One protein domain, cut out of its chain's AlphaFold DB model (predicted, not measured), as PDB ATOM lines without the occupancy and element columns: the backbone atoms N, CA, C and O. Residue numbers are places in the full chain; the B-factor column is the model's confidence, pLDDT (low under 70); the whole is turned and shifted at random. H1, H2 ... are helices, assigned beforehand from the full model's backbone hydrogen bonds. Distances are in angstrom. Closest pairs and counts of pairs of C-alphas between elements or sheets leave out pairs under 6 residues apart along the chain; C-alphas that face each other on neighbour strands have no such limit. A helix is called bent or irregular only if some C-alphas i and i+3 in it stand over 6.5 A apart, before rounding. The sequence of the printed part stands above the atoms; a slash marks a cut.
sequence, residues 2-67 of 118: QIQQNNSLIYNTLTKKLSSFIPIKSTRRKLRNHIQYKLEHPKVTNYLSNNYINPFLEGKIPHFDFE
ATOM      1  N   GLN A   2     -26.660  23.186   9.393       31.33
ATOM      2  CA  GLN A   2     -27.579  23.689   8.343       31.33
ATOM      3  C   GLN A   2     -28.856  22.836   8.165       31.33
ATOM      4  O   GLN A   2     -29.725  23.181   7.376       31.33
ATOM      5  N   ILE A   3     -29.033  21.753   8.933       41.84
ATOM      6  CA  ILE A   3     -30.155  20.808   8.738       41.84
ATOM      7  C   ILE A   3     -31.443  21.257   9.469       41.84
ATOM      8  O   ILE A   3     -32.533  20.780   9.166       41.84
ATOM      9  N   GLN A   4     -31.373  22.207  10.409       47.84
ATOM     10  CA  GLN A   4     -32.544  22.606  11.210       47.84
ATOM     11  C   GLN A   4     -33.473  23.634  10.545       47.84
ATOM     12  O   GLN A   4     -34.636  23.715  10.936       47.84
ATOM     13  N   GLN A   5     -33.022  24.393   9.542       48.41
ATOM     14  CA  GLN A   5     -33.825  25.501   9.005       48.41
ATOM     15  C   GLN A   5     -34.962  25.047   8.068       48.41
ATOM     16  O   GLN A   5     -36.000  25.701   8.027       48.41
ATOM     17  N   ASN A   6     -34.844  23.891   7.403       47.53
ATOM     18  CA  ASN A   6     -35.816  23.455   6.385       47.53
ATOM     19  C   ASN A   6     -37.084  22.761   6.926       47.53
ATOM     20  O   ASN A   6     -38.029  22.530   6.176       47.53
ATOM     21  N   ASN A   7     -37.148  22.436   8.221       55.22
ATOM     22  CA  ASN A   7     -38.283  21.707   8.809       55.22
ATOM     23  C   ASN A   7     -39.400  22.615   9.363       55.22
ATOM     24  O   ASN A   7     -40.493  22.126   9.661       55.22
ATOM     25  N   SER A   8     -39.166  23.924   9.499       58.06
ATOM     26  CA  SER A   8     -40.140  24.873  10.075       58.06
ATOM     27  C   SER A   8     -41.398  25.053   9.210       58.06
ATOM     28  O   SER A   8     -42.490  25.295   9.728       58.06
ATOM     29  N   LEU A   9     -41.265  24.868   7.894       60.84
ATOM     30  CA  LEU A   9     -42.363  24.951   6.927       60.84
ATOM     31  C   LEU A   9     -43.406  23.839   7.119       60.84
ATOM     32  O   LEU A   9     -44.595  24.066   6.905       60.84
ATOM     33  N   ILE A  10     -42.978  22.653   7.562       65.19
ATOM     34  CA  ILE A  10     -43.832  21.457   7.659       65.19
ATOM     35  C   ILE A  10     -44.414  21.291   9.070       65.19
ATOM     36  O   ILE A  10     -45.525  20.783   9.241       65.19
ATOM     37  N   TYR A  11     -43.704  21.739  10.105       78.19
ATOM     38  CA  TYR A  11     -44.127  21.575  11.496       78.19
ATOM     39  C   TYR A  11     -44.455  22.933  12.107       78.19
ATOM     40  O   TYR A  11     -43.597  23.594  12.680       78.19
ATOM     41  N   ASN A  12     -45.715  23.350  11.977       83.69
ATOM     42  CA  ASN A  12     -46.218  24.610  12.514       83.69
ATOM     43  C   ASN A  12     -47.680  24.477  12.977       83.69
ATOM     44  O   ASN A  12     -48.314  23.419  12.889       83.69
ATOM     45  N   THR A  13     -48.227  25.559  13.530       83.50
ATOM     46  CA  THR A  13     -49.609  25.589  14.029       83.50
ATOM     47  C   THR A  13     -50.633  25.372  12.916       83.50
ATOM     48  O   THR A  13     -51.683  24.777  13.166       83.50
ATOM     49  N   LEU A  14     -50.323  25.793  11.688       84.69
ATOM     50  CA  LEU A  14     -51.178  25.622  10.522       84.69
ATOM     51  C   LEU A  14     -51.222  24.156  10.075       84.69
ATOM     52  O   LEU A  14     -52.315  23.615   9.937       84.69
ATOM     53  N   THR A  15     -50.090  23.456   9.976       85.06
ATOM     54  CA  THR A  15     -50.083  22.017   9.643       85.06
ATOM     55  C   THR A  15     -50.744  21.168  10.730       85.06
ATOM     56  O   THR A  15     -51.483  20.222  10.436       85.06
ATOM     57  N   LYS A  16     -50.607  21.568  12.002       86.12
ATOM     58  CA  LYS A  16     -51.376  20.978  13.105       86.12
ATOM     59  C   LYS A  16     -52.881  21.219  12.952       86.12
ATOM     60  O   LYS A  16     -53.650  20.286  13.190       86.12
ATOM     61  N   LYS A  17     -53.322  22.416  12.542       88.00
ATOM     62  CA  LYS A  17     -54.740  22.698  12.251       88.00
ATOM     63  C   LYS A  17     -55.233  21.856  11.075       88.00
ATOM     64  O   LYS A  17     -56.204  21.135  11.256       88.00
ATOM     65  N   LEU A  18     -54.512  21.832   9.952       88.69
ATOM     66  CA  LEU A  18     -54.858  21.056   8.753       88.69
ATOM     67  C   LEU A  18     -55.013  19.552   9.024       88.69
ATOM     68  O   LEU A  18     -55.831  18.890   8.390       88.69
ATOM     69  N   SER A  19     -54.319  18.998  10.024       89.25
ATOM     70  CA  SER A  19     -54.534  17.601  10.429       89.25
ATOM     71  C   SER A  19     -55.987  17.280  10.834       89.25
ATOM     72  O   SER A  19     -56.358  16.108  10.870       89.25
ATOM     73  N   SER A  20     -56.831  18.281  11.140       89.38
ATOM     74  CA  SER A  20     -58.261  18.074  11.415       89.38
ATOM     75  C   SER A  20     -59.023  17.455  10.245       89.38
ATOM     76  O   SER A  20     -60.015  16.778  10.498       89.38
ATOM     77  N   PHE A  21     -58.552  17.636   9.007       91.69
ATOM     78  CA  PHE A  21     -59.180  17.084   7.803       91.69
ATOM     79  C   PHE A  21     -58.978  15.570   7.642       91.69
ATOM     80  O   PHE A  21     -59.665  14.946   6.843       91.69
ATOM     81  N   ILE A  22     -58.090  14.942   8.422       92.88
ATOM     82  CA  ILE A  22     -57.873  13.488   8.380       92.88
ATOM     83  C   ILE A  22     -58.999  12.795   9.162       92.88
ATOM     84  O   ILE A  22     -59.032  12.947  10.385       92.88
ATOM     85  N   PRO A  23     -59.900  12.016   8.535       90.75
ATOM     86  CA  PRO A  23     -61.093  11.477   9.202       90.75
ATOM     87  C   PRO A  23     -60.765  10.383  10.227       90.75
ATOM     88  O   PRO A  23     -61.442  10.242  11.245       90.75
ATOM     89  N   ILE A  24     -59.677   9.642  10.011       96.06
ATOM     90  CA  ILE A  24     -59.267   8.534  10.877       96.06
ATOM     91  C   ILE A  24     -58.614   9.084  12.159       96.06
ATOM     92  O   ILE A  24     -57.530   9.671  12.142       96.06
ATOM     93  N   LYS A  25     -59.258   8.860  13.313       92.62
ATOM     94  CA  LYS A  25     -58.806   9.376  14.623       92.62
ATOM     95  C   LYS A  25     -57.392   8.915  14.997       92.62
ATOM     96  O   LYS A  25     -56.612   9.699  15.541       92.62
ATOM     97  N   SER A  26     -57.057   7.651  14.734       94.69
ATOM     98  CA  SER A  26     -55.769   7.063  15.125       94.69
ATOM     99  C   SER A  26     -54.594   7.696  14.373       94.69
ATOM    100  O   SER A  26     -53.605   8.075  15.005       94.69
ATOM    101  N   THR A  27     -54.716   7.880  13.056       92.00
ATOM    102  CA  THR A  27     -53.691   8.511  12.211       92.00
ATOM    103  C   THR A  27     -53.564   9.997  12.527       92.00
ATOM    104  O   THR A  27     -52.452  10.472  12.754       92.00
ATOM    105  N   ARG A  28     -54.694  10.706  12.683       94.06
ATOM    106  CA  ARG A  28     -54.728  12.105  13.138       94.06
ATOM    107  C   ARG A  28     -53.963  12.289  14.451       94.06
ATOM    108  O   ARG A  28     -53.165  13.215  14.569       94.06
ATOM    109  N   ARG A  29     -54.179  11.407  15.435       92.75
ATOM    110  CA  ARG A  29     -53.479  11.452  16.731       92.75
ATOM    111  C   ARG A  29     -51.974  11.240  16.576       92.75
ATOM    112  O   ARG A  29     -51.208  12.035  17.111       92.75
ATOM    113  N   LYS A  30     -51.549  10.209  15.834       94.00
ATOM    114  CA  LYS A  30     -50.119   9.932  15.594       94.00
ATOM    115  C   LYS A  30     -49.423  11.125  14.932       94.00
ATOM    116  O   LYS A  30     -48.387  11.568  15.418       94.00
ATOM    117  N   LEU A  31     -50.035  11.688  13.889       91.25
ATOM    118  CA  LEU A  31     -49.510  12.857  13.186       91.25
ATOM    119  C   LEU A  31     -49.411  14.077  14.110       91.25
ATOM    120  O   LEU A  31     -48.358  14.702  14.185       91.25
ATOM    121  N   ARG A  32     -50.479  14.399  14.851       91.81
ATOM    122  CA  ARG A  32     -50.485  15.536  15.788       91.81
ATOM    123  C   ARG A  32     -49.407  15.411  16.855       91.81
ATOM    124  O   ARG A  32     -48.753  16.406  17.145       91.81
ATOM    125  N   ASN A  33     -49.207  14.215  17.404       92.19
ATOM    126  CA  ASN A  33     -48.152  13.967  18.384       92.19
ATOM    127  C   ASN A  33     -46.765  14.169  17.767       92.19
ATOM    128  O   ASN A  33     -45.914  14.803  18.382       92.19
ATOM    129  N   HIS A  34     -46.553  13.694  16.538       91.00
ATOM    130  CA  HIS A  34     -45.290  13.893  15.834       91.00
ATOM    131  C   HIS A  34     -45.013  15.377  15.547       91.00
ATOM    132  O   HIS A  34     -43.922  15.863  15.835       91.00
ATOM    133  N   ILE A  35     -46.011  16.119  15.048       90.38
ATOM    134  CA  ILE A  35     -45.905  17.571  14.829       90.38
ATOM    135  C   ILE A  35     -45.611  18.287  16.154       90.38
ATOM    136  O   ILE A  35     -44.713  19.120  16.212       90.38
ATOM    137  N   GLN A  36     -46.332  17.943  17.227       91.00
ATOM    138  CA  GLN A  36     -46.133  18.541  18.549       91.00
ATOM    139  C   GLN A  36     -44.718  18.287  19.073       91.00
ATOM    140  O   GLN A  36     -44.067  19.216  19.536       91.00
ATOM    141  N   TYR A  37     -44.219  17.057  18.955       90.50
ATOM    142  CA  TYR A  37     -42.849  16.717  19.326       90.50
ATOM    143  C   TYR A  37     -41.835  17.576  18.563       90.50
ATOM    144  O   TYR A  37     -40.963  18.190  19.171       90.50
ATOM    145  N   LYS A  38     -41.978  17.685  17.235       89.94
ATOM    146  CA  LYS A  38     -41.079  18.494  16.396       89.94
ATOM    147  C   LYS A  38     -41.131  19.989  16.725       89.94
ATOM    148  O   LYS A  38     -40.127  20.666  16.534       89.94
ATOM    149  N   LEU A  39     -42.260  20.484  17.232       88.19
ATOM    150  CA  LEU A  39     -42.433  21.870  17.664       88.19
ATOM    151  C   LEU A  39     -41.847  22.160  19.048       88.19
ATOM    152  O   LEU A  39     -41.210  23.195  19.230       88.19
ATOM    153  N   GLU A  40     -42.083  21.290  20.030       88.94
ATOM    154  CA  GLU A  40     -41.679  21.551  21.419       88.94
ATOM    155  C   GLU A  40     -40.236  21.137  21.702       88.94
ATOM    156  O   GLU A  40     -39.540  21.818  22.454       88.94
ATOM    157  N   HIS A  41     -39.750  20.062  21.075       89.62
ATOM    158  CA  HIS A  41     -38.417  19.537  21.366       89.62
ATOM    159  C   HIS A  41     -37.296  20.561  21.117       89.62
ATOM    160  O   HIS A  41     -36.433  20.695  21.986       89.62
ATOM    161  N   PRO A  42     -37.287  21.341  20.014       91.69
ATOM    162  CA  PRO A  42     -36.282  22.383  19.822       91.69
ATOM    163  C   PRO A  42     -36.363  23.494  20.871       91.69
ATOM    164  O   PRO A  42     -35.328  24.008  21.270       91.69
ATOM    165  N   LYS A  43     -37.562  23.842  21.367       91.75
ATOM    166  CA  LYS A  43     -37.712  24.862  22.418       91.75
ATOM    167  C   LYS A  43     -37.083  24.398  23.725       91.75
ATOM    168  O   LYS A  43     -36.313  25.144  24.317       91.75
ATOM    169  N   VAL A  44     -37.377  23.163  24.136       91.81
ATOM    170  CA  VAL A  44     -36.781  22.550  25.332       91.81
ATOM    171  C   VAL A  44     -35.271  22.435  25.165       91.81
ATOM    172  O   VAL A  44     -34.530  22.822  26.061       91.81
ATOM    173  N   THR A  45     -34.811  21.982  23.996       93.62
ATOM    174  CA  THR A  45     -33.377  21.874  23.688       93.62
ATOM    175  C   THR A  45     -32.699  23.237  23.799       93.62
ATOM    176  O   THR A  45     -31.731  23.369  24.532       93.62
ATOM    177  N   ASN A  46     -33.241  24.271  23.152       95.56
ATOM    178  CA  ASN A  46     -32.681  25.621  23.196       95.56
ATOM    179  C   ASN A  46     -32.701  26.204  24.610       95.56
ATOM    180  O   ASN A  46     -31.733  26.831  25.025       95.56
ATOM    181  N   TYR A  47     -33.781  25.990  25.363       95.50
ATOM    182  CA  TYR A  47     -33.870  26.434  26.749       95.50
ATOM    183  C   TYR A  47     -32.789  25.772  27.611       95.50
ATOM    184  O   TYR A  47     -32.060  26.474  28.307       95.50
ATOM    185  N   LEU A  48     -32.638  24.447  27.527       95.31
ATOM    186  CA  LEU A  48     -31.611  23.717  28.271       95.31
ATOM    187  C   LEU A  48     -30.201  24.145  27.856       95.31
ATOM    188  O   LEU A  48     -29.371  24.432  28.718       95.31
ATOM    189  N   SER A  49     -29.951  24.257  26.551       95.81
ATOM    190  CA  SER A  49     -28.662  24.701  26.028       95.81
ATOM    191  C   SER A  49     -28.298  26.095  26.527       95.81
ATOM    192  O   SER A  49     -27.203  26.292  27.037       95.81
ATOM    193  N   ASN A  50     -29.222  27.050  26.447       96.12
ATOM    194  CA  ASN A  50     -28.930  28.446  26.765       96.12
ATOM    195  C   ASN A  50     -28.867  28.729  28.269       96.12
ATOM    196  O   ASN A  50     -28.127  29.619  28.672       96.12
ATOM    197  N   ASN A  51     -29.643  28.015  29.090       95.00
ATOM    198  CA  ASN A  51     -29.744  28.309  30.523       95.00
ATOM    199  C   ASN A  51     -28.885  27.391  31.398       95.00
ATOM    200  O   ASN A  51     -28.562  27.777  32.515       95.00
ATOM    201  N   TYR A  52     -28.510  26.203  30.913       92.62
ATOM    202  CA  TYR A  52     -27.770  25.222  31.713       92.62
ATOM    203  C   TYR A  52     -26.475  24.787  31.034       92.62
ATOM    204  O   TYR A  52     -25.411  24.934  31.621       92.62
ATOM    205  N   ILE A  53     -26.533  24.296  29.791       93.31
ATOM    206  CA  ILE A  53     -25.356  23.682  29.152       93.31
ATOM    207  C   ILE A  53     -24.293  24.732  28.824       93.31
ATOM    208  O   ILE A  53     -23.167  24.616  29.292       93.31
ATOM    209  N   ASN A  54     -24.634  25.768  28.053       96.06
ATOM    210  CA  ASN A  54     -23.668  26.796  27.663       96.06
ATOM    211  C   ASN A  54     -23.138  27.554  28.890       96.06
ATOM    212  O   ASN A  54     -21.923  27.662  29.009       96.06
ATOM    213  N   PRO A  55     -23.974  27.996  29.855       95.31
ATOM    214  CA  PRO A  55     -23.462  28.624  31.070       95.31
ATOM    215  C   PRO A  55     -22.548  27.712  31.898       95.31
ATOM    216  O   PRO A  55     -21.587  28.203  32.482       95.31
ATOM    217  N   PHE A  56     -22.803  26.400  31.939       92.44
ATOM    218  CA  PHE A  56     -21.894  25.443  32.571       92.44
ATOM    219  C   PHE A  56     -20.557  25.359  31.824       92.44
ATOM    220  O   PHE A  56     -19.512  25.535  32.441       92.44
ATOM    221  N   LEU A  57     -20.574  25.190  30.497       92.06
ATOM    222  CA  LEU A  57     -19.357  25.122  29.672       92.06
ATOM    223  C   LEU A  57     -18.542  26.427  29.686       92.06
ATOM    224  O   LEU A  57     -17.319  26.392  29.599       92.06
ATOM    225  N   GLU A  58     -19.209  27.572  29.811       95.25
ATOM    226  CA  GLU A  58     -18.594  28.899  29.937       95.25
ATOM    227  C   GLU A  58     -18.099  29.202  31.366       95.25
ATOM    228  O   GLU A  58     -17.568  30.283  31.611       95.25
ATOM    229  N   GLY A  59     -18.299  28.290  32.326       92.12
ATOM    230  CA  GLY A  59     -17.897  28.473  33.726       92.12
ATOM    231  C   GLY A  59     -18.757  29.464  34.519       92.12
ATOM    232  O   GLY A  59     -18.379  29.865  35.616       92.12
ATOM    233  N   LYS A  60     -19.920  29.867  33.992       93.31
ATOM    234  CA  LYS A  60     -20.886  30.755  34.669       93.31
ATOM    235  C   LYS A  60     -21.712  30.030  35.731       93.31
ATOM    236  O   LYS A  60     -22.249  30.675  36.629       93.31
ATOM    237  N   ILE A  61     -21.844  28.710  35.615       88.81
ATOM    238  CA  ILE A  61     -22.422  27.849  36.651       88.81
ATOM    239  C   ILE A  61     -21.263  27.202  37.423       88.81
ATOM    240  O   ILE A  61     -20.332  26.704  36.783       88.81
ATOM    241  N   PRO A  62     -21.305  27.190  38.770       84.62
ATOM    242  CA  PRO A  62     -20.292  26.522  39.572       84.62
ATOM    243  C   PRO A  62     -20.127  25.068  39.143       84.62
ATOM    244  O   PRO A  62     -21.105  24.325  39.023       84.62
ATOM    245  N   HIS A  63     -18.880  24.666  38.928       79.94
ATOM    246  CA  HIS A  63     -18.564  23.255  38.811       79.94
ATOM    247  C   HIS A  63     -18.624  22.659  40.212       79.94
ATOM    248  O   HIS A  63     -18.012  23.175  41.145       79.94
ATOM    249  N   PHE A  64     -19.414  21.604  40.365       81.50
ATOM    250  CA  PHE A  64     -19.380  20.799  41.572       81.50
ATOM    251  C   PHE A  64     -18.328  19.724  41.361       81.50
ATOM    252  O   PHE A  64     -18.492  18.849  40.508       81.50
ATOM    253  N   ASP A  65     -17.255  19.805  42.135       77.19
ATOM    254  CA  ASP A  65     -16.280  18.730  42.200       77.19
ATOM    255  C   ASP A  65     -16.924  17.561  42.939       77.19
ATOM    256  O   ASP A  65     -17.057  17.534  44.164       77.19
ATOM    257  N   PHE A  66     -17.413  16.600  42.160       76.31
ATOM    258  CA  PHE A  66     -17.923  15.355  42.700       76.31
ATOM    259  C   PHE A  66     -16.743  14.455  43.036       76.31
ATOM    260  O   PHE A  66     -16.201  13.753  42.179       76.31
ATOM    261  N   GLU A  67     -16.375  14.424  44.309       78.94
ATOM    262  CA  GLU A  67     -15.565  13.329  44.812       78.94
ATOM    263  C   GLU A  67     -16.413  12.056  44.843       78.94
ATOM    264  O   GLU A  67     -17.546  12.027  45.340       78.94
TER     265      GLU A  67
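Overview. This is residues 2 to 67 of the 118 residues of a protein of Campylobacter jejuni (UniProt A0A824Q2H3). A lopsided helical hairpin: one long helix, H2, makes most of the length, and the short H1 folds back along its first part. Residues 62 to 67 stick out past H2. The 66 printed residues, with two named helices in the order H1, H2 and no named strand, are all helix by class and form an extended rod of 57 by 28 by 16 A, with a radius of gyration of the C-alphas of 18.0 A.

Arrangement. Look first at H1, residues 13 to 21, then across a tight link at H2, residues 25 to 57. This hairpin's helices touch, H2 with residues 28 to 36 alone; their closest C-alphas, those of Ser 19 and Arg 28, are 6.1 A apart. They run opposite ways at a shallow tilt of 16 degrees. Of the O i to N i+4 pairs, 3 of 5 in H1 and 25 of 29 in H2 are within hydrogen-bond range.

Along the chain. Find C-alpha 13 at (-49.609, 25.589, 14.029); H1 runs 14.2 A from there. H2 runs 45.1 A to C-alpha 57 at (-19.357, 25.122, 29.672), with a kink of 36 degrees near residue 49; it is only just irregular, C-alphas 51 and 54 being 6.9 A apart.

Size, cuts and confidence. The C-alphas farthest apart, those of Pro 23 and Glu 67, are 57.8 A apart. The printed part has no cut. Residues 2 to 10 of this model have pLDDT under 70.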